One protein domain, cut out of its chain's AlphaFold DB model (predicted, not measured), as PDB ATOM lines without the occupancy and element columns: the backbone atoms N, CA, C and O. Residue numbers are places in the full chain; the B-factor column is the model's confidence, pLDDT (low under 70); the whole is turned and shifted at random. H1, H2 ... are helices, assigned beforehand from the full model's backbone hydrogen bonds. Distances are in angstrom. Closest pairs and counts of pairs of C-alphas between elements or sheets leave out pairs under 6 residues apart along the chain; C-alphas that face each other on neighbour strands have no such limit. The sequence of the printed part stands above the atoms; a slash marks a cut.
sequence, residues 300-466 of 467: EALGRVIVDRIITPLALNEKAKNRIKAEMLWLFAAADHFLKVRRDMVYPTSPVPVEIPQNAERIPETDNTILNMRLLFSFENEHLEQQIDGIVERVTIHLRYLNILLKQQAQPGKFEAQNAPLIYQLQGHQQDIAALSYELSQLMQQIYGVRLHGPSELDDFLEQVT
ATOM      1  N   GLU A 300     166.429 196.807 166.404       92.56
ATOM      2  CA  GLU A 300     167.422 197.459 167.272       92.56
ATOM      3  C   GLU A 300     168.656 197.969 166.497       92.56
ATOM      4  O   GLU A 300     169.135 199.082 166.727       92.56
ATOM      5  N   ALA A 301     169.175 197.185 165.543       94.19
ATOM      6  CA  ALA A 301     170.320 197.598 164.734       94.19
ATOM      7  C   ALA A 301     169.982 198.804 163.844       94.19
ATOM      8  O   ALA A 301     170.846 199.652 163.623       94.19
ATOM      9  N   LEU A 302     168.732 198.925 163.379       93.69
ATOM     10  CA  LEU A 302     168.275 200.111 162.645       93.69
ATOM     11  C   LEU A 302     168.322 201.367 163.520       93.69
ATOM     12  O   LEU A 302     168.798 202.400 163.050       93.69
ATOM     13  N   GLY A 303     167.933 201.267 164.795       93.69
ATOM     14  CA  GLY A 303     168.047 202.372 165.754       93.69
ATOM     15  C   GLY A 303     169.479 202.906 165.866       93.69
ATOM     16  O   GLY A 303     169.702 204.115 165.829       93.69
ATOM     17  N   ARG A 304     170.479 202.014 165.894       96.25
ATOM     18  CA  ARG A 304     171.905 202.405 165.890       96.25
ATOM     19  C   ARG A 304     172.302 203.121 164.597       96.25
ATOM     20  O   ARG A 304     172.961 204.153 164.642       96.25
ATOM     21  N   VAL A 305     171.844 202.620 163.449       95.94
ATOM     22  CA  VAL A 305     172.115 203.234 162.138       95.94
ATOM     23  C   VAL A 305     171.522 204.648 162.041       95.94
ATOM     24  O   VAL A 305     172.169 205.532 161.484       95.94
ATOM     25  N   ILE A 306     170.325 204.876 162.588       94.88
ATOM     26  CA  ILE A 306     169.689 206.204 162.655       94.88
ATOM     27  C   ILE A 306     170.523 207.150 163.515       94.88
ATOM     28  O   ILE A 306     170.847 208.258 163.085       94.88
ATOM     29  N   VAL A 307     170.926 206.701 164.703       96.25
ATOM     30  CA  VAL A 307     171.769 207.486 165.610       96.25
ATOM     31  C   VAL A 307     173.071 207.914 164.938       96.25
ATOM     32  O   VAL A 307     173.425 209.094 164.973       96.25
ATOM     33  N   ASP A 308     173.772 206.985 164.297       96.19
ATOM     34  CA  ASP A 308     175.094 207.256 163.733       96.19
ATOM     35  C   ASP A 308     175.038 208.205 162.529       96.19
ATOM     36  O   ASP A 308     175.981 208.952 162.277       96.19
ATOM     37  N   ARG A 309     173.939 208.188 161.768       94.19
ATOM     38  CA  ARG A 309     173.883 208.833 160.444       94.19
ATOM     39  C   ARG A 309     172.972 210.030 160.344       94.19
ATOM     40  O   ARG A 309     173.145 210.837 159.438       94.19
ATOM     41  N   ILE A 310     171.979 210.093 161.215       94.44
ATOM     42  CA  ILE A 310     171.026 211.191 161.255       94.44
ATOM     43  C   ILE A 310     171.357 212.036 162.466       94.44
ATOM     44  O   ILE A 310     171.679 213.192 162.290       94.44
ATOM     45  N   ILE A 311     171.389 211.464 163.670       94.19
ATOM     46  CA  ILE A 311     171.502 212.260 164.904       94.19
ATOM     47  C   ILE A 311     172.924 212.779 165.143       94.19
ATOM     48  O   ILE A 311     173.111 213.942 165.491       94.19
ATOM     49  N   THR A 312     173.935 211.928 164.966       95.19
ATOM     50  CA  THR A 312     175.334 212.278 165.271       95.19
ATOM     51  C   THR A 312     175.856 213.456 164.432       95.19
ATOM     52  O   THR A 312     176.509 214.325 165.015       95.19
ATOM     53  N   PRO A 313     175.554 213.553 163.119       94.56
ATOM     54  CA  PRO A 313     175.981 214.686 162.295       94.56
ATOM     55  C   PRO A 313     175.271 216.018 162.580       94.56
ATOM     56  O   PRO A 313     175.736 217.048 162.095       94.56
ATOM     57  N   LEU A 314     174.158 216.036 163.323       92.88
ATOM     58  CA  LEU A 314     173.415 217.274 163.574       92.88
ATOM     59  C   LEU A 314     174.153 218.172 164.570       92.88
ATOM     60  O   LEU A 314     174.690 217.717 165.586       92.88
ATOM     61  N   ALA A 315     174.098 219.479 164.315       94.56
ATOM     62  CA  ALA A 315     174.649 220.528 165.171       94.56
ATOM     63  C   ALA A 315     173.762 220.809 166.405       94.56
ATOM     64  O   ALA A 315     173.458 221.952 166.735       94.56
ATOM     65  N   LEU A 316     173.324 219.749 167.084       94.06
ATOM     66  CA  LEU A 316     172.559 219.813 168.327       94.06
ATOM     67  C   LEU A 316     173.488 220.019 169.529       94.06
ATOM     68  O   LEU A 316     174.606 219.502 169.556       94.06
ATOM     69  N   ASN A 317     172.987 220.686 170.575       96.12
ATOM     70  CA  ASN A 317     173.624 220.666 171.895       96.12
ATOM     71  C   ASN A 317     173.807 219.206 172.352       96.12
ATOM     72  O   ASN A 317     172.865 218.416 172.290       96.12
ATOM     73  N   GLU A 318     174.992 218.859 172.860       96.25
ATOM     74  CA  GLU A 318     175.338 217.515 173.340       96.25
ATOM     75  C   GLU A 318     174.314 216.923 174.320       96.25
ATOM     76  O   GLU A 318     174.014 215.731 174.259       96.25
ATOM     77  N   LYS A 319     173.698 217.742 175.182       96.31
ATOM     78  CA  LYS A 319     172.630 217.272 176.078       96.31
ATOM     79  C   LYS A 319     171.401 216.784 175.300       96.31
ATOM     80  O   LYS A 319     170.885 215.708 175.596       96.31
ATOM     81  N   ALA A 320     170.947 217.552 174.309       95.19
ATOM     82  CA  ALA A 320     169.809 217.186 173.464       95.19
ATOM     83  C   ALA A 320     170.149 215.986 172.569       95.19
ATOM     84  O   ALA A 320     169.371 215.040 172.479       95.19
ATOM     85  N   LYS A 321     171.355 215.968 171.991       95.75
ATOM     86  CA  LYS A 321     171.857 214.863 171.163       95.75
ATOM     87  C   LYS A 321     171.879 213.536 171.927       95.75
ATOM     88  O   LYS A 321     171.360 212.536 171.434       95.75
ATOM     89  N   ASN A 322     172.418 213.526 173.148       96.38
ATOM     90  CA  ASN A 322     172.470 212.327 173.990       96.38
ATOM     91  C   ASN A 322     171.079 211.848 174.414       96.38
ATOM     92  O   ASN A 322     170.825 210.642 174.421       96.38
ATOM     93  N   ARG A 323     170.169 212.784 174.705       96.50
ATOM     94  CA  ARG A 323     168.762 212.486 174.987       96.50
ATOM     95  C   ARG A 323     168.080 211.797 173.801       96.50
ATOM     96  O   ARG A 323     167.605 210.676 173.951       96.50
ATOM     97  N   ILE A 324     168.090 212.425 172.621       96.50
ATOM     98  CA  ILE A 324     167.452 211.885 171.406       96.50
ATOM     99  C   ILE A 324     168.063 210.524 171.043       96.50
ATOM    100  O   ILE A 324     167.343 209.588 170.701       96.50
ATOM    101  N   LYS A 325     169.386 210.369 171.187       96.94
ATOM    102  CA  LYS A 325     170.077 209.089 170.980       96.94
ATOM    103  C   LYS A 325     169.552 207.982 171.897       96.94
ATOM    104  O   LYS A 325     169.265 206.893 171.406       96.94
ATOM    105  N   ALA A 326     169.449 208.237 173.201       97.50
ATOM    106  CA  ALA A 326     168.962 207.242 174.156       97.50
ATOM    107  C   ALA A 326     167.518 206.823 173.841       97.50
ATOM    108  O   ALA A 326     167.207 205.632 173.833       97.50
ATOM    109  N   GLU A 327     166.661 207.788 173.510       97.94
ATOM    110  CA  GLU A 327     165.270 207.516 173.151       97.94
ATOM    111  C   GLU A 327     165.119 206.736 171.849       97.94
ATOM    112  O   GLU A 327     164.353 205.778 171.818       97.94
ATOM    113  N   MET A 328     165.877 207.064 170.800       97.62
ATOM    114  CA  MET A 328     165.824 206.306 169.546       97.62
ATOM    115  C   MET A 328     166.310 204.868 169.715       97.62
ATOM    116  O   MET A 328     165.727 203.946 169.146       97.62
ATOM    117  N   LEU A 329     167.357 204.644 170.513       97.44
ATOM    118  CA  LEU A 329     167.818 203.286 170.798       97.44
ATOM    119  C   LEU A 329     166.741 202.475 171.522       97.44
ATOM    120  O   LEU A 329     166.477 201.338 171.134       97.44
ATOM    121  N   TRP A 330     166.093 203.068 172.527       98.06
ATOM    122  CA  TRP A 330     165.004 202.407 173.240       98.06
ATOM    123  C   TRP A 330     163.789 202.164 172.334       98.06
ATOM    124  O   TRP A 330     163.273 201.052 172.312       98.06
ATOM    125  N   LEU A 331     163.382 203.148 171.525       98.06
ATOM    126  CA  LEU A 331     162.241 203.061 170.605       98.06
ATOM    127  C   LEU A 331     162.345 201.850 169.670       98.06
ATOM    128  O   LEU A 331     161.428 201.031 169.577       98.06
ATOM    129  N   PHE A 332     163.484 201.718 168.993       97.69
ATOM    130  CA  PHE A 332     163.706 200.633 168.043       97.69
ATOM    131  C   PHE A 332     163.951 199.285 168.743       97.69
ATOM    132  O   PHE A 332     163.569 198.247 168.201       97.69
ATOM    133  N   ALA A 333     164.510 199.279 169.958       97.62
ATOM    134  CA  ALA A 333     164.590 198.073 170.782       97.62
ATOM    135  C   ALA A 333     163.205 197.598 171.257       97.62
ATOM    136  O   ALA A 333     162.933 196.400 171.233       97.62
ATOM    137  N   ALA A 334     162.311 198.516 171.636       97.69
ATOM    138  CA  ALA A 334     160.944 198.215 172.057       97.69
ATOM    139  C   ALA A 334     160.098 197.667 170.895       97.69
ATOM    140  O   ALA A 334     159.361 196.691 171.071       97.69
ATOM    141  N   ALA A 335     160.267 198.228 169.693       97.44
ATOM    142  CA  ALA A 335     159.657 197.708 168.473       97.44
ATOM    143  C   ALA A 335     160.180 196.301 168.123       97.44
ATOM    144  O   ALA A 335     159.384 195.399 167.863       97.44
ATOM    145  N   ASP A 336     161.501 196.076 168.180       97.00
ATOM    146  CA  ASP A 336     162.109 194.749 167.978       97.00
ATOM    147  C   ASP A 336     161.584 193.726 168.993       97.00
ATOM    148  O   ASP A 336     161.203 192.611 168.630       97.00
ATOM    149  N   HIS A 337     161.529 194.123 170.267       96.75
ATOM    150  CA  HIS A 337     161.013 193.306 171.357       96.75
ATOM    151  C   HIS A 337     159.545 192.942 171.125       96.75
ATOM    152  O   HIS A 337     159.197 191.764 171.192       96.75
ATOM    153  N   PHE A 338     158.699 193.912 170.760       95.94
ATOM    154  CA  PHE A 338     157.291 193.656 170.464       95.94
ATOM    155  C   PHE A 338     157.149 192.640 169.328       95.94
ATOM    156  O   PHE A 338     156.490 191.617 169.502       95.94
ATOM    157  N   LEU A 339     157.829 192.852 168.199       94.50
ATOM    158  CA  LEU A 339     157.788 191.927 167.063       94.50
ATOM    159  C   LEU A 339     158.305 190.527 167.435       94.50
ATOM    160  O   LEU A 339     157.744 189.523 166.999       94.50
ATOM    161  N   LYS A 340     159.338 190.428 168.277       94.62
ATOM    162  CA  LYS A 340     159.832 189.144 168.800       94.62
ATOM    163  C   LYS A 340     158.811 188.448 169.693       94.62
ATOM    164  O   LYS A 340     158.611 187.245 169.532       94.62
ATOM    165  N   VAL A 341     158.131 189.179 170.577       92.75
ATOM    166  CA  VAL A 341     157.029 188.642 171.389       92.75
ATOM    167  C   VAL A 341     155.903 188.136 170.487       92.75
ATOM    168  O   VAL A 341     155.438 187.010 170.647       92.75
ATOM    169  N   ARG A 342     155.515 188.915 169.472       90.75
ATOM    170  CA  ARG A 342     154.493 188.529 168.480       90.75
ATOM    171  C   ARG A 342     154.855 187.279 167.688       90.75
ATOM    172  O   ARG A 342     153.989 186.476 167.331       90.75
ATOM    173  N   ARG A 343     156.149 187.086 167.443       88.94
ATOM    174  CA  ARG A 343     156.689 185.922 166.743       88.94
ATOM    175  C   ARG A 343     156.959 184.730 167.667       88.94
ATOM    176  O   ARG A 343     157.415 183.710 167.155       88.94
ATOM    177  N   ASP A 344     156.600 184.815 168.950       87.12
ATOM    178  CA  ASP A 344     156.849 183.808 169.993       87.12
ATOM    179  C   ASP A 344     158.349 183.516 170.213       87.12
ATOM    180  O   ASP A 344     158.734 182.413 170.591       87.12
ATOM    181  N   MET A 345     159.221 184.495 169.950       90.62
ATOM    182  CA  MET A 345     160.671 184.379 170.161       90.62
ATOM    183  C   MET A 345     161.102 184.817 171.566       90.62
ATOM    184  O   MET A 345     162.173 184.436 172.029       90.62
ATOM    185  N   VAL A 346     160.297 185.658 172.220       93.69
ATOM    186  CA  VAL A 346     160.547 186.219 173.554       93.69
ATOM    187  C   VAL A 346     159.236 186.204 174.339       93.69
ATOM    188  O   VAL A 346     158.160 186.351 173.756       93.69
ATOM    189  N   TYR A 347     159.306 186.006 175.656       91.25
ATOM    190  CA  TYR A 347     158.115 186.029 176.501       91.25
ATOM    191  C   TYR A 347     157.583 187.458 176.675       91.25
ATOM    192  O   TYR A 347     158.381 188.359 176.915       91.25
ATOM    193  N   PRO A 348     156.254 187.668 176.664       91.62
ATOM    194  CA  PRO A 348     155.629 188.968 176.931       91.62
ATOM    195  C   PRO A 348     156.086 189.689 178.203       91.62
ATOM    196  O   PRO A 348     156.102 190.913 178.245       91.62
ATOM    197  N   THR A 349     156.421 188.914 179.234       93.06
ATOM    198  CA  THR A 349     156.888 189.375 180.548       93.06
ATOM    199  C   THR A 349     158.364 189.755 180.565       93.06
ATOM    200  O   THR A 349     158.863 190.210 181.589       93.06
ATOM    201  N   SER A 350     159.091 189.515 179.474       95.94
ATOM    202  CA  SER A 350     160.489 189.926 179.388       95.94
ATOM    203  C   SER A 350     160.541 191.441 179.187       95.94
ATOM    204  O   SER A 350     159.759 191.968 178.392       95.94
ATOM    205  N   PRO A 351     161.427 192.160 179.891       97.44
ATOM    206  CA  PRO A 351     161.603 193.580 179.651       97.44
ATOM    207  C   PRO A 351     162.336 193.820 178.329       97.44
ATOM    208  O   PRO A 351     163.130 192.987 177.876       97.44
ATOM    209  N   VAL A 352     162.124 194.996 177.729       97.38
ATOM    210  CA  VAL A 352     162.944 195.466 176.603       97.38
ATOM    211  C   VAL A 352     164.421 195.470 177.043       97.38
ATOM    212  O   VAL A 352     164.730 195.971 178.126       97.38
ATOM    213  N   PRO A 353     165.367 194.946 176.237       96.50
ATOM    214  CA  PRO A 353     166.773 194.786 176.640       96.50
ATOM    215  C   PRO A 353     167.550 196.108 176.781       96.50
ATOM    216  O   PRO A 353     168.733 196.098 177.112       96.50
ATOM    217  N   VAL A 354     166.903 197.239 176.504       96.50
ATOM    218  CA  VAL A 354     167.443 198.590 176.654       96.50
ATOM    219  C   VAL A 354     166.669 199.279 177.772       96.50
ATOM    220  O   VAL A 354     165.438 199.219 177.807       96.50
ATOM    221  N   GLU A 355     167.384 199.930 178.690       97.31
ATOM    222  CA  GLU A 355     166.777 200.676 179.793       97.31
ATOM    223  C   GLU A 355     165.937 201.849 179.277       97.31
ATOM    224  O   GLU A 355     166.322 202.536 178.328       97.31
ATOM    225  N   ILE A 356     164.795 202.099 179.925       97.75
ATOM    226  CA  ILE A 356     163.957 203.251 179.589       97.75
ATOM    227  C   ILE A 356     164.753 204.537 179.875       97.75
ATOM    228  O   ILE A 356     165.209 204.716 181.014       97.75
ATOM    229  N   PRO A 357     164.867 205.466 178.908       97.50
ATOM    230  CA  PRO A 357     165.530 206.750 179.101       97.50
ATOM    231  C   PRO A 357     165.006 207.492 180.337       97.50
ATOM    232  O   PRO A 357     163.811 207.457 180.655       97.50
ATOM    233  N   GLN A 358     165.900 208.169 181.061       96.12
ATOM    234  CA  GLN A 358     165.558 208.851 182.321       96.12
ATOM    235  C   GLN A 358     164.541 209.982 182.135       96.12
ATOM    236  O   GLN A 358     163.812 210.322 183.058       96.12
ATOM    237  N   ASN A 359     164.499 210.568 180.944       95.12
ATOM    238  CA  ASN A 359     163.672 211.717 180.613       95.12
ATOM    239  C   ASN A 359     162.385 211.345 179.850       95.12
ATOM    240  O   ASN A 359     161.660 212.247 179.436       95.12
ATOM    241  N   ALA A 360     162.129 210.050 179.633       97.25
ATOM    242  CA  ALA A 360     160.885 209.575 179.041       97.25
ATOM    243  C   ALA A 360     159.739 209.666 180.062       97.25
ATOM    244  O   ALA A 360     159.912 209.323 181.235       97.25
ATOM    245  N   GLU A 361     158.560 210.087 179.610       97.44
ATOM    246  CA  GLU A 361     157.338 210.081 180.420       97.44
ATOM    247  C   GLU A 361     156.811 208.644 180.535       97.44
ATOM    248  O   GLU A 361     156.748 207.915 179.544       97.44
ATOM    249  N   ARG A 362     156.434 208.221 181.746       96.81
ATOM    250  CA  ARG A 362     155.978 206.851 182.020       96.81
ATOM    251  C   ARG A 362     154.619 206.876 182.690       96.81
ATOM    252  O   ARG A 362     154.398 207.664 183.611       96.81
ATOM    253  N   ILE A 363     153.737 205.974 182.277       94.75
ATOM    254  CA  ILE A 363     152.530 205.676 183.047       94.75
ATOM    255  C   ILE A 363     152.978 204.997 184.357       94.75
ATOM    256  O   ILE A 363     153.862 204.129 184.306       94.75
ATOM    257  N   PRO A 364     152.432 205.380 185.529       87.50
ATOM    258  CA  PRO A 364     152.669 204.645 186.772       87.50
ATOM    259  C   PRO A 364     152.388 203.158 186.527       87.50
ATOM    260  O   PRO A 364     151.393 202.862 185.883       87.50
ATOM    261  N   GLU A 365     153.253 202.254 187.002       88.94
ATOM    262  CA  GLU A 365     153.236 200.790 186.738       88.94
ATOM    263  C   GLU A 365     154.042 200.309 185.517       88.94
ATOM    264  O   GLU A 365     154.209 199.107 185.339       88.94
ATOM    265  N   THR A 366     154.625 201.206 184.716       91.62
ATOM    266  CA  THR A 366     155.472 200.787 183.587       91.62
ATOM    267  C   THR A 366     156.812 200.209 184.060       91.62
ATOM    268  O   THR A 366     157.646 200.932 184.611       91.62
ATOM    269  N   ASP A 367     157.061 198.931 183.774       93.69
ATOM    270  CA  ASP A 367     158.264 198.172 184.160       93.69
ATOM    271  C   ASP A 367     159.131 197.749 182.957       93.69
ATOM    272  O   ASP A 367     159.924 196.812 183.039       93.69
ATOM    273  N   ASN A 368     159.004 198.462 181.832       96.00
ATOM    274  CA  ASN A 368     159.664 198.140 180.559       96.00
ATOM    275  C   ASN A 368     159.182 196.823 179.921       96.00
ATOM    276  O   ASN A 368     159.850 196.300 179.027       96.00
ATOM    277  N   THR A 369     158.035 196.294 180.352       96.50
ATOM    278  CA  THR A 369     157.326 195.184 179.702       96.50
ATOM    279  C   THR A 369     156.048 195.680 179.012       96.50
ATOM    280  O   THR A 369     155.702 196.862 179.063       96.50
ATOM    281  N   ILE A 370     155.358 194.792 178.296       95.00
ATOM    282  CA  ILE A 370     154.113 195.135 177.596       95.00
ATOM    283  C   ILE A 370     152.995 195.334 178.629       95.00
ATOM    284  O   ILE A 370     152.584 194.374 179.280       95.00
ATOM    285  N   LEU A 371     152.463 196.562 178.723       92.00
ATOM    286  CA  LEU A 371     151.507 196.991 179.759       92.00
ATOM    287  C   LEU A 371     150.289 196.075 179.888       92.00
ATOM    288  O   LEU A 371     149.811 195.793 180.984       92.00
ATOM    289  N   ASN A 372     149.729 195.657 178.753       86.00
ATOM    290  CA  ASN A 372     148.477 194.923 178.735       86.00
ATOM    291  C   ASN A 372     148.626 193.624 177.952       86.00
ATOM    292  O   ASN A 372     148.459 193.575 176.732       86.00
ATOM    293  N   MET A 373     148.875 192.535 178.680       82.56
ATOM    294  CA  MET A 373     148.942 191.202 178.082       82.56
ATOM    295  C   MET A 373     147.634 190.776 177.410       82.56
ATOM    296  O   MET A 373     147.677 189.943 176.510       82.56
ATOM    297  N   ARG A 374     146.473 191.342 177.780       74.00
ATOM    298  CA  ARG A 374     145.229 191.055 177.046       74.00
ATOM    299  C   ARG A 374     145.268 191.623 175.633       74.00
ATOM    300  O   ARG A 374     144.728 190.993 174.732       74.00
ATOM    301  N   LEU A 375     145.949 192.752 175.416       70.06
ATOM    302  CA  LEU A 375     146.121 193.293 174.067       70.06
ATOM    303  C   LEU A 375     146.918 192.317 173.201       70.06
ATOM    304  O   LEU A 375     146.532 192.080 172.065       70.06
ATOM    305  N   LEU A 376     147.953 191.655 173.737       72.88
ATOM    306  CA  LEU A 376     148.763 190.690 172.974       72.88
ATOM    307  C   LEU A 376     147.949 189.609 172.279       72.88
ATOM    308  O   LEU A 376     148.328 189.175 171.192       72.88
ATOM    309  N   PHE A 377     146.835 189.195 172.861       67.75
ATOM    310  CA  PHE A 377     146.002 188.156 172.277       67.75
ATOM    311  C   PHE A 377     144.792 188.707 171.543       67.75
ATOM    312  O   PHE A 377     144.075 187.919 170.961       67.75
ATOM    313  N   SER A 378     144.592 190.022 171.464       73.50
ATOM    314  CA  SER A 378     143.476 190.591 170.716       73.50
ATOM    315  C   SER A 378     143.767 190.653 169.208       73.50
ATOM    316  O   SER A 378     144.908 190.539 168.737       73.50
ATOM    317  N   PHE A 379     142.706 190.814 168.415       63.50
ATOM    318  CA  PHE A 379     142.816 191.060 166.975       63.50
ATOM    319  C   PHE A 379     143.442 192.432 166.662       63.50
ATOM    320  O   PHE A 379     144.120 192.584 165.649       63.50
ATOM    321  N   GLU A 380     143.262 193.418 167.543       71.94
ATOM    322  CA  GLU A 380     143.825 194.769 167.386       71.94
ATOM    323  C   GLU A 380     145.359 194.721 167.294       71.94
ATOM    324  O   GLU A 380     145.967 195.467 166.528       71.94
ATOM    325  N   ASN A 381     145.989 193.745 167.953       77.31
ATOM    326  CA  ASN A 381     147.436 193.577 167.907       77.31
ATOM    327  C   ASN A 381     147.980 192.989 166.603       77.31
ATOM    328  O   ASN A 381     149.182 193.077 166.366       77.31
ATOM    329  N   GLU A 382     147.158 192.359 165.759       80.56
ATOM    330  CA  GLU A 382     147.599 191.999 164.402       80.56
ATOM    331  C   GLU A 382     147.770 193.258 163.548       80.56
ATOM    332  O   GLU A 382     148.739 193.373 162.802       80.56
ATOM    333  N   HIS A 383     146.886 194.242 163.730       85.69
ATOM    334  CA  HIS A 383     147.016 195.530 163.066       85.69
ATOM    335  C   HIS A 383     148.236 196.307 163.571       85.69
ATOM    336  O   HIS A 383     149.006 196.796 162.751       85.69
ATOM    337  N   LEU A 384     148.469 196.346 164.891       91.06
ATOM    338  CA  LEU A 384     149.670 196.976 165.460       91.06
ATOM    339  C   LEU A 384     150.960 196.319 164.954       91.06
ATOM    340  O   LEU A 384     151.905 197.015 164.602       91.06
ATOM    341  N   GLU A 385     151.001 194.987 164.883       92.25
ATOM    342  CA  GLU A 385     152.141 194.246 164.326       92.25
ATOM    343  C   GLU A 385     152.413 194.645 162.872       92.25
ATOM    344  O   GLU A 385     153.544 194.996 162.544       92.25
ATOM    345  N   GLN A 386     151.377 194.682 162.028       89.94
ATOM    346  CA  GLN A 386     151.494 195.110 160.630       89.94
ATOM    347  C   GLN A 386     151.916 196.579 160.494       89.94
ATOM    348  O   GLN A 386     152.743 196.897 159.641       89.94
ATOM    349  N   GLN A 387     151.373 197.474 161.325       94.50
ATOM    350  CA  GLN A 387     151.752 198.888 161.340       94.50
ATOM    351  C   GLN A 387     153.226 199.059 161.722       94.50
ATOM    352  O   GLN A 387     153.959 199.749 161.019       94.50
ATOM    353  N   ILE A 388     153.678 198.387 162.785       96.06
ATOM    354  CA  ILE A 388     155.069 198.451 163.246       96.06
ATOM    355  C   ILE A 388     156.014 197.871 162.192       96.06
ATOM    356  O   ILE A 388     156.977 198.544 161.825       96.06
ATOM    357  N   ASP A 389     155.740 196.673 161.661       94.25
ATOM    358  CA  ASP A 389     156.559 196.077 160.595       94.25
ATOM    359  C   ASP A 389     156.604 196.998 159.357       94.25
ATOM    360  O   ASP A 389     157.677 197.232 158.798       94.25
ATOM    361  N   GLY A 390     155.472 197.601 158.975       94.19
ATOM    362  CA  GLY A 390     155.390 198.544 157.858       94.19
ATOM    363  C   GLY A 390     156.167 199.848 158.084       94.19
ATOM    364  O   GLY A 390     156.805 200.357 157.161       94.19
ATOM    365  N   ILE A 391     156.162 200.401 159.301       96.75
ATOM    366  CA  ILE A 391     156.999 201.558 159.661       96.75
ATOM    367  C   ILE A 391     158.483 201.181 159.586       96.75
ATOM    368  O   ILE A 391     159.264 201.885 158.944       96.75
ATOM    369  N   VAL A 392     158.874 200.048 160.177       96.44
ATOM    370  CA  VAL A 392     160.263 199.561 160.181       96.44
ATOM    371  C   VAL A 392     160.779 199.319 158.758       96.44
ATOM    372  O   VAL A 392     161.920 199.672 158.435       96.44
ATOM    373  N   GLU A 393     159.946 198.761 157.879       95.00
ATOM    374  CA  GLU A 393     160.283 198.572 156.470       95.00
ATOM    375  C   GLU A 393     160.494 199.913 155.754       95.00
ATOM    376  O   GLU A 393     161.527 200.096 155.100       95.00
ATOM    377  N   ARG A 394     159.584 200.881 155.928       96.25
ATOM    378  CA  ARG A 394     159.718 202.230 155.348       96.25
ATOM    379  C   ARG A 394     160.988 202.930 155.833       96.25
ATOM    380  O   ARG A 394     161.775 203.399 155.011       96.25
ATOM    381  N   VAL A 395     161.270 202.908 157.137       96.31
ATOM    382  CA  VAL A 395     162.523 203.441 157.707       96.31
ATOM    383  C   VAL A 395     163.746 202.774 157.067       96.31
ATOM    384  O   VAL A 395     164.694 203.450 156.665       96.31
ATOM    385  N   THR A 396     163.722 201.449 156.895       95.62
ATOM    386  CA  THR A 396     164.810 200.702 156.240       95.62
ATOM    387  C   THR A 396     165.025 201.148 154.791       95.62
ATOM    388  O   THR A 396     166.168 201.234 154.327       95.62
ATOM    389  N   ILE A 397     163.942 201.438 154.064       95.00
ATOM    390  CA  ILE A 397     163.985 201.956 152.694       95.00
ATOM    391  C   ILE A 397     164.651 203.340 152.672       95.00
ATOM    392  O   ILE A 397     165.628 203.519 151.940       95.00
ATOM    393  N   HIS A 398     164.214 204.282 153.512       96.50
ATOM    394  CA  HIS A 398     164.814 205.623 153.589       96.50
ATOM    395  C   HIS A 398     166.294 205.578 153.995       96.50
ATOM    396  O   HIS A 398     167.135 206.216 153.362       96.50
ATOM    397  N   LEU A 399     166.669 204.727 154.956       95.50
ATOM    398  CA  LEU A 399     168.074 204.512 155.327       95.50
ATOM    399  C   LEU A 399     168.916 203.956 154.168       95.50
ATOM    400  O   LEU A 399     170.111 204.260 154.057       95.50
ATOM    401  N   ARG A 400     168.327 203.134 153.290       95.31
ATOM    402  CA  ARG A 400     168.997 202.642 152.078       95.31
ATOM    403  C   ARG A 400     169.182 203.747 151.039       95.31
ATOM    404  O   ARG A 400     170.201 203.722 150.353       95.31
ATOM    405  N   TYR A 401     168.264 204.700 150.930       95.81
ATOM    406  CA  TYR A 401     168.460 205.870 150.075       95.81
ATOM    407  C   TYR A 401     169.518 206.819 150.654       95.81
ATOM    408  O   TYR A 401     170.443 207.183 149.928       95.81
ATOM    409  N   LEU A 402     169.502 207.081 151.970       94.69
ATOM    410  CA  LEU A 402     170.513 207.897 152.667       94.69
ATOM    411  C   LEU A 402     171.942 207.346 152.511       94.69
ATOM    412  O   LEU A 402     172.795 208.043 151.975       94.69
ATOM    413  N   ASN A 403     172.184 206.064 152.847       93.75
ATOM    414  CA  ASN A 403     172.672 205.180 151.786       93.75
ATOM    415  C   ASN A 403     173.590 205.699 150.677       93.75
ATOM    416  O   ASN A 403     174.812 205.828 150.758       93.75
ATOM    417  N   ILE A 404     172.907 205.744 149.546       93.75
ATOM    418  CA  ILE A 404     173.380 205.978 148.206       93.75
ATOM    419  C   ILE A 404     173.738 207.455 148.075       93.75
ATOM    420  O   ILE A 404     174.801 207.754 147.540       93.75
ATOM    421  N   LEU A 405     172.915 208.350 148.633       93.12
ATOM    422  CA  LEU A 405     173.136 209.794 148.589       93.12
ATOM    423  C   LEU A 405     174.414 210.203 149.333       93.12
ATOM    424  O   LEU A 405     175.237 210.917 148.771       93.12
ATOM    425  N   LEU A 406     174.664 209.670 150.535       91.44
ATOM    426  CA  LEU A 406     175.908 209.925 151.276       91.44
ATOM    427  C   LEU A 406     177.143 209.397 150.530       91.44
ATOM    428  O   LEU A 406     178.197 210.028 150.534       91.44
ATOM    429  N   LYS A 407     177.027 208.252 149.844       92.38
ATOM    430  CA  LYS A 407     178.117 207.727 149.001       92.38
ATOM    431  C   LYS A 407     178.381 208.603 147.783       92.38
ATOM    432  O   LYS A 407     179.539 208.760 147.410       92.38
ATOM    433  N   GLN A 408     177.337 209.150 147.166       90.81
ATOM    434  CA  GLN A 408     177.469 210.121 146.079       90.81
ATOM    435  C   GLN A 408     178.116 211.415 146.587       90.81
ATOM    436  O   GLN A 408     179.019 211.933 145.934       90.81
ATOM    437  N   GLN A 409     177.741 211.865 147.790       88.44
ATOM    438  CA  GLN A 409     178.330 213.028 148.453       88.44
ATOM    439  C   GLN A 409     179.825 212.843 148.798       88.44
ATOM    440  O   GLN A 409     180.556 213.811 148.956       88.44
ATOM    441  N   ALA A 410     180.310 211.608 148.918       89.25
ATOM    442  CA  ALA A 410     181.705 211.332 149.258       89.25
ATOM    443  C   ALA A 410     182.653 211.236 148.041       89.25
ATOM    444  O   ALA A 410     183.852 211.040 148.231       89.25
ATOM    445  N   GLN A 411     182.162 211.322 146.795       88.81
ATOM    446  CA  GLN A 411     183.000 211.151 145.596       88.81
ATOM    447  C   GLN A 411     183.780 212.436 145.247       88.81
ATOM    448  O   GLN A 411     183.173 213.403 144.804       88.81
ATOM    449  N   PRO A 412     185.118 212.487 145.361       79.25
ATOM    450  CA  PRO A 412     185.877 213.708 145.078       79.25
ATOM    451  C   PRO A 412     185.744 214.150 143.604       79.25
ATOM    452  O   PRO A 412     185.857 213.327 142.698       79.25
ATOM    453  N   GLY A 413     185.537 215.455 143.355       77.25
ATOM    454  CA  GLY A 413     185.704 216.068 142.019       77.25
ATOM    455  C   GLY A 413     184.468 216.646 141.302       77.25
ATOM    456  O   GLY A 413     184.595 217.048 140.151       77.25
ATOM    457  N   LYS A 414     183.284 216.724 141.932       65.69
ATOM    458  CA  LYS A 414     182.056 217.327 141.343       65.69
ATOM    459  C   LYS A 414     181.383 218.433 142.195       65.69
ATOM    460  O   LYS A 414     180.194 218.693 142.044       65.69
ATOM    461  N   PHE A 415     182.113 219.070 143.114       60.62
ATOM    462  CA  PHE A 415     181.535 219.427 144.421       60.62
ATOM    463  C   PHE A 415     180.973 220.829 144.684       60.62
ATOM    464  O   PHE A 415     180.384 221.005 145.745       60.62
ATOM    465  N   GLU A 416     181.070 221.820 143.801       65.38
ATOM    466  CA  GLU A 416     180.785 223.198 144.265       65.38
ATOM    467  C   GLU A 416     179.486 223.832 143.743       65.38
ATOM    468  O   GLU A 416     178.962 224.723 144.400       65.38
ATOM    469  N   ALA A 417     178.880 223.338 142.653       61.53
ATOM    470  CA  ALA A 417     177.668 223.965 142.089       61.53
ATOM    471  C   ALA A 417     176.445 223.037 141.912       61.53
ATOM    472  O   ALA A 417     175.338 223.528 141.723       61.53
ATOM    473  N   GLN A 418     176.599 221.707 141.993       64.56
ATOM    474  CA  GLN A 418     175.505 220.743 141.744       64.56
ATOM    475  C   GLN A 418     174.943 220.074 143.014       64.56
ATOM    476  O   GLN A 418     174.143 219.148 142.914       64.56
ATOM    477  N   ASN A 419     175.331 220.532 144.209       78.56
ATOM    478  CA  ASN A 419     175.019 219.834 145.464       78.56
ATOM    479  C   ASN A 419     173.684 220.208 146.115       78.56
ATOM    480  O   ASN A 419     173.191 219.429 146.929       78.56
ATOM    481  N   ALA A 420     173.068 221.337 145.753       86.69
ATOM    482  CA  ALA A 420     171.804 221.748 146.370       86.69
ATOM    483  C   ALA A 420     170.694 220.677 146.240       86.69
ATOM    484  O   ALA A 420     170.116 220.317 147.264       86.69
ATOM    485  N   PRO A 421     170.448 220.054 145.065       90.75
ATOM    486  CA  PRO A 421     169.442 218.994 144.943       90.75
ATOM    487  C   PRO A 421     169.726 217.764 145.817       90.75
ATOM    488  O   PRO A 421     168.797 217.164 146.348       90.75
ATOM    489  N   LEU A 422     170.999 217.388 145.982       90.69
ATOM    490  CA  LEU A 422     171.389 216.233 146.794       90.69
ATOM    491  C   LEU A 422     171.207 216.515 148.290       90.69
ATOM    492  O   LEU A 422     170.756 215.637 149.022       90.69
ATOM    493  N   ILE A 423     171.508 217.741 148.732       90.62
ATOM    494  CA  ILE A 423     171.266 218.184 150.111       90.62
ATOM    495  C   ILE A 423     169.765 218.144 150.421       90.62
ATOM    496  O   ILE A 423     169.383 217.539 151.419       90.62
ATOM    497  N   TYR A 424     168.914 218.674 149.534       92.12
ATOM    498  CA  TYR A 424     167.459 218.613 149.719       92.12
ATOM    499  C   TYR A 424     166.928 217.173 149.767       92.12
ATOM    500  O   TYR A 424     166.061 216.861 150.579       92.12
ATOM    501  N   GLN A 425     167.462 216.262 148.947       94.12
ATOM    502  CA  GLN A 425     167.080 214.843 148.994       94.12
ATOM    503  C   GLN A 425     167.521 214.151 150.292       94.12
ATOM    504  O   GLN A 425     166.776 213.336 150.837       94.12
ATOM    505  N   LEU A 426     168.723 214.463 150.791       94.12
ATOM    506  CA  LEU A 426     169.191 213.967 152.086       94.12
ATOM    507  C   LEU A 426     168.274 214.450 153.212       94.12
ATOM    508  O   LEU A 426     167.826 213.628 154.007       94.12
ATOM    509  N   GLN A 427     167.967 215.747 153.241       93.69
ATOM    510  CA  GLN A 427     167.083 216.351 154.239       93.69
ATOM    511  C   GLN A 427     165.679 215.746 154.191       93.69
ATOM    512  O   GLN A 427     165.177 215.321 155.228       93.69
ATOM    513  N   GLY A 428     165.090 215.596 153.000       94.88
ATOM    514  CA  GLY A 428     163.765 214.988 152.849       94.88
ATOM    515  C   GLY A 428     163.703 213.571 153.425       94.88
ATOM    516  O   GLY A 428     162.817 213.251 154.208       94.88
ATOM    517  N   HIS A 429     164.703 212.729 153.147       96.19
ATOM    518  CA  HIS A 429     164.747 211.388 153.738       96.19
ATOM    519  C   HIS A 429     165.043 211.369 155.243       96.19
ATOM    520  O   HIS A 429     164.654 210.417 155.919       96.19
ATOM    521  N   GLN A 430     165.748 212.369 155.779       95.50
ATOM    522  CA  GLN A 430     165.932 212.513 157.225       95.50
ATOM    523  C   GLN A 430     164.610 212.889 157.909       95.50
ATOM    524  O   GLN A 430     164.281 212.277 158.925       95.50
ATOM    525  N   GLN A 431     163.843 213.816 157.325       95.56
ATOM    526  CA  GLN A 431     162.505 214.210 157.787       95.56
ATOM    527  C   GLN A 431     161.526 213.031 157.732       95.56
ATOM    528  O   GLN A 431     160.897 212.711 158.736       95.56
ATOM    529  N   ASP A 432     161.490 212.286 156.619       96.25
ATOM    530  CA  ASP A 432     160.653 211.082 156.498       96.25
ATOM    531  C   ASP A 432     160.935 210.073 157.631       96.25
ATOM    532  O   ASP A 432     160.020 209.475 158.199       96.25
ATOM    533  N   ILE A 433     162.210 209.876 157.989       96.56
ATOM    534  CA  ILE A 433     162.595 208.974 159.084       96.56
ATOM    535  C   ILE A 433     162.185 209.536 160.447       96.56
ATOM    536  O   ILE A 433     161.769 208.753 161.304       96.56
ATOM    537  N   ALA A 434     162.299 210.847 160.669       96.19
ATOM    538  CA  ALA A 434     161.865 211.483 161.910       96.19
ATOM    539  C   ALA A 434     160.347 211.326 162.103       96.19
ATOM    540  O   ALA A 434     159.922 210.781 163.125       96.19
ATOM    541  N   ALA A 435     159.555 211.635 161.072       96.00
ATOM    542  CA  ALA A 435     158.104 211.463 161.064       96.00
ATOM    543  C   ALA A 435     157.675 210.002 161.314       96.00
ATOM    544  O   ALA A 435     156.817 209.728 162.156       96.00
ATOM    545  N   LEU A 436     158.314 209.034 160.646       97.06
ATOM    546  CA  LEU A 436     158.061 207.604 160.874       97.06
ATOM    547  C   LEU A 436     158.456 207.154 162.289       97.06
ATOM    548  O   LEU A 436     157.783 206.313 162.887       97.06
ATOM    549  N   SER A 437     159.538 207.705 162.842       97.31
ATOM    550  CA  SER A 437     159.964 207.411 164.216       97.31
ATOM    551  C   SER A 437     158.981 207.986 165.237       97.31
ATOM    552  O   SER A 437     158.723 207.352 166.259       97.31
ATOM    553  N   TYR A 438     158.384 209.143 164.951       97.19
ATOM    554  CA  TYR A 438     157.310 209.707 165.761       97.19
ATOM    555  C   TYR A 438     156.037 208.850 165.702       97.19
ATOM    556  O   TYR A 438     155.462 208.537 166.746       97.19
ATOM    557  N   GLU A 439     155.630 208.378 164.518       97.00
ATOM    558  CA  GLU A 439     154.522 207.417 164.379       97.00
ATOM    559  C   GLU A 439     154.781 206.164 165.237       97.00
ATOM    560  O   GLU A 439     153.932 205.751 166.033       97.00
ATOM    561  N   LEU A 440     155.994 205.607 165.155       97.44
ATOM    562  CA  LEU A 440     156.393 204.443 165.943       97.44
ATOM    563  C   LEU A 440     156.359 204.715 167.452       97.44
ATOM    564  O   LEU A 440     155.969 203.832 168.219       97.44
ATOM    565  N   SER A 441     156.740 205.916 167.901       97.62
ATOM    566  CA  SER A 441     156.733 206.249 169.328       97.62
ATOM    567  C   SER A 441     155.322 206.338 169.896       97.62
ATOM    568  O   SER A 441     155.115 205.936 171.040       97.62
ATOM    569  N   GLN A 442     154.339 206.779 169.102       97.00
ATOM    570  CA  GLN A 442     152.930 206.745 169.512       97.00
ATOM    571  C   GLN A 442     152.447 205.303 169.725       97.00
ATOM    572  O   GLN A 442     151.789 205.008 170.724       97.00
ATOM    573  N   LEU A 443     152.830 204.377 168.837       95.94
ATOM    574  CA  LEU A 443     152.507 202.955 168.998       95.94
ATOM    575  C   LEU A 443     153.199 202.356 170.233       95.94
ATOM    576  O   LEU A 443     152.579 201.612 170.992       95.94
ATOM    577  N   MET A 444     154.465 202.706 170.487       96.88
ATOM    578  CA  MET A 444     155.174 202.228 171.680       96.88
ATOM    579  C   MET A 444     154.584 202.787 172.975       96.88
ATOM    580  O   MET A 444     154.525 202.060 173.965       96.88
ATOM    581  N   GLN A 445     154.071 204.020 172.976       96.25
ATOM    582  CA  GLN A 445     153.345 204.567 174.121       96.25
ATOM    583  C   GLN A 445     152.088 203.745 174.434       96.25
ATOM    584  O   GLN A 445     151.814 203.473 175.600       96.25
ATOM    585  N   GLN A 446     151.349 203.303 173.412       94.00
ATOM    586  CA  GLN A 446     150.165 202.456 173.597       94.00
ATOM    587  C   GLN A 446     150.517 201.061 174.137       94.00
ATOM    588  O   GLN A 446     149.784 200.513 174.956       94.00
ATOM    589  N   ILE A 447     151.634 200.485 173.683       94.94
ATOM    590  CA  ILE A 447     152.030 199.107 174.015       94.94
ATOM    591  C   ILE A 447     152.760 199.027 175.363       94.94
ATOM    592  O   ILE A 447     152.495 198.119 176.154       94.94
ATOM    593  N   TYR A 448     153.679 199.957 175.620       96.25
ATOM    594  CA  TYR A 448     154.588 199.937 176.769       96.25
ATOM    595  C   TYR A 448     154.314 201.040 177.789       96.25
ATOM    596  O   TYR A 448     154.913 201.012 178.852       96.25
ATOM    597  N   GLY A 449     153.466 202.032 177.502       96.56
ATOM    598  CA  GLY A 449     153.211 203.124 178.452       96.56
ATOM    599  C   GLY A 449     154.339 204.135 178.573       96.56
ATOM    600  O   GLY A 449     154.360 204.920 179.521       96.56
ATOM    601  N   VAL A 450     155.286 204.104 177.636       97.31
ATOM    602  CA  VAL A 450     156.449 204.989 177.613       97.31
ATOM    603  C   VAL A 450     156.278 205.988 176.485       97.31
ATOM    604  O   VAL A 450     156.196 205.612 175.316       97.31
ATOM    605  N   ARG A 451     156.249 207.271 176.834       97.69
ATOM    606  CA  ARG A 451     156.199 208.369 175.876       97.69
ATOM    607  C   ARG A 451     157.585 208.986 175.721       97.69
ATOM    608  O   ARG A 451     158.239 209.349 176.700       97.69
ATOM    609  N   LEU A 452     158.004 209.092 174.466       97.44
ATOM    610  CA  LEU A 452     159.287 209.634 174.031       97.44
ATOM    611  C   LEU A 452     159.060 210.998 173.373       97.44
ATOM    612  O   LEU A 452     158.076 211.168 172.654       97.44
ATOM    613  N   HIS A 453     159.968 211.942 173.603       97.38
ATOM    614  CA  HIS A 453     159.900 213.310 173.062       97.38
ATOM    615  C   HIS A 453     160.927 213.551 171.950       97.38
ATOM    616  O   HIS A 453     160.741 214.392 171.077       97.38
ATOM    617  N   GLY A 454     162.008 212.783 171.945       95.19
ATOM    618  CA  GLY A 454     163.115 212.861 171.007       95.19
ATOM    619  C   GLY A 454     162.720 212.683 169.540       95.19
ATOM    620  O   GLY A 454     163.275 213.405 168.717       95.19
ATOM    621  N   PRO A 455     161.781 211.789 169.168       95.44
ATOM    622  CA  PRO A 455     161.317 211.694 167.785       95.44
ATOM    623  C   PRO A 455     160.658 212.968 167.250       95.44
ATOM    624  O   PRO A 455     160.982 213.364 166.138       95.44
ATOM    625  N   SER A 456     159.803 213.636 168.034       95.75
ATOM    626  CA  SER A 456     159.204 214.916 167.625       95.75
ATOM    627  C   SER A 456     160.223 216.055 167.636       95.75
ATOM    628  O   SER A 456     160.278 216.833 166.697       95.75
ATOM    629  N   GLU A 457     161.098 216.113 168.646       95.81
ATOM    630  CA  GLU A 457     162.154 217.137 168.699       95.81
ATOM    631  C   GLU A 457     163.149 217.025 167.530       95.81
ATOM    632  O   GLU A 457     163.716 218.028 167.094       95.81
ATOM    633  N   LEU A 458     163.398 215.806 167.038       94.25
ATOM    634  CA  LEU A 458     164.232 215.578 165.860       94.25
ATOM    635  C   LEU A 458     163.569 216.129 164.594       94.25
ATOM    636  O   LEU A 458     164.265 216.713 163.767       94.25
ATOM    637  N   ASP A 459     162.258 215.942 164.460       93.06
ATOM    638  CA  ASP A 459     161.472 216.452 163.334       93.06
ATOM    639  C   ASP A 459     161.506 217.988 163.313       93.06
ATOM    640  O   ASP A 459     161.992 218.582 162.349       93.06
ATOM    641  N   ASP A 460     161.181 218.620 164.450       93.62
ATOM    642  CA  ASP A 460     161.226 220.077 164.631       93.62
ATOM    643  C   ASP A 460     162.605 220.666 164.276       93.62
ATOM    644  O   ASP A 460     162.718 221.739 163.675       93.62
ATOM    645  N   PHE A 461     163.690 219.977 164.650       94.69
ATOM    646  CA  PHE A 461     165.046 220.428 164.340       94.69
ATOM    647  C   PHE A 461     165.368 220.325 162.844       94.69
ATOM    648  O   PHE A 461     166.006 221.219 162.286       94.69
ATOM    649  N   LEU A 462     164.950 219.244 162.184       92.62
ATOM    650  CA  LEU A 462     165.193 219.050 160.752       92.62
ATOM    651  C   LEU A 462     164.376 220.027 159.896       92.62
ATOM    652  O   LEU A 462     164.853 220.454 158.842       92.62
ATOM    653  N   GLU A 463     163.190 220.431 160.347       92.19
ATOM    654  CA  GLU A 463     162.422 221.504 159.710       92.19
ATOM    655  C   GLU A 463     163.165 222.847 159.767       92.19
ATOM    656  O   GLU A 463     163.292 223.525 158.746       92.19
ATOM    657  N   GLN A 464     163.748 223.199 160.918       92.50
ATOM    658  CA  GLN A 464     164.474 224.468 161.095       92.50
ATOM    659  C   GLN A 464     165.725 224.590 160.216       92.50
ATOM    660  O   GLN A 464     166.077 225.693 159.816       92.50
ATOM    661  N   VAL A 465     166.394 223.478 159.903       87.19
ATOM    662  CA  VAL A 465     167.597 223.461 159.044       87.19
ATOM    663  C   VAL A 465     167.252 223.611 157.551       87.19
ATOM    664  O   VAL A 465     168.141 223.816 156.724       87.19
ATOM    665  N   THR A 466     165.973 223.491 157.183       77.81
ATOM    666  CA  THR A 466     165.513 223.565 155.784       77.81
ATOM    667  C   THR A 466     165.216 225.004 155.332       77.81
ATOM    668  O   THR A 466     165.113 225.257 154.129       77.81
TER     669      THR A 466
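This is residues 300 to 466 of the 467 residues of an uncharacterized protein of Anaerolineaceae bacterium 4572_5.2 (UniProt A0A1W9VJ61). A long helical hairpin, H4 and H5, makes the longest axis, and H6 folds back beside H5, giving a row of three; a second hairpin, H1 and H2, crosses over one face of this row. Residues 410 to 418, between H4 and H5, stick out at one end. The 167 printed residues hold six named helices, H1 to H6 in chain order, and no named strand: all helix. The whole is compact, with a radius of gyration of the C-alphas of 17.2 A, but elongated, 58 by 30 by 22 A.

Find C-alpha 380 at (143.825, 194.769, 167.386); from there H4, residues 380 to 409, runs 43.4 A. H5, residues 420 to 448, runs 41.2 A, and H6 is residues 454 to 464, ending at C-alpha 464 at (164.474, 224.468, 161.095). H1 is residues 300 to 311, H2, 318 to 342, runs 36.0 A, and H3 is the short 373 to 376.

Look at Val 395 and Ile 433, the closest C-alphas of the hairpin H4 and H5, 5.7 A apart at a shallow tilt of 23 degrees. H6 touches H5 at Tyr 438 and Pro 455, C-alphas 4.9 A apart. H2, the hub, touches H5 with residues 328 to 335 alone, closest at C-alphas 331 and 441, 6.5 A, at a steep tilt of 58 degrees. H1 touches H2, its closest C-alphas those of Glu 300 and Ala 333, 4.6 A. H1, H4 and H5 form a bundle, a group of three helices. H4 and H6 are apart. Every O i to N i+4 pair is within hydrogen-bond range in H1, H2, H4, H5 and H6; H3 is too short for one.

The C-alphas of Arg 374 and Gly 413 are farthest apart, 59.1 A. The printed part has no cut. The link from H2 to H3 is long, 30 residues; in it, residues 361 to 362 pair antiparallel with 450 to 451. Look for pLDDT under 70 at residues 377, 379 and 414 to 418.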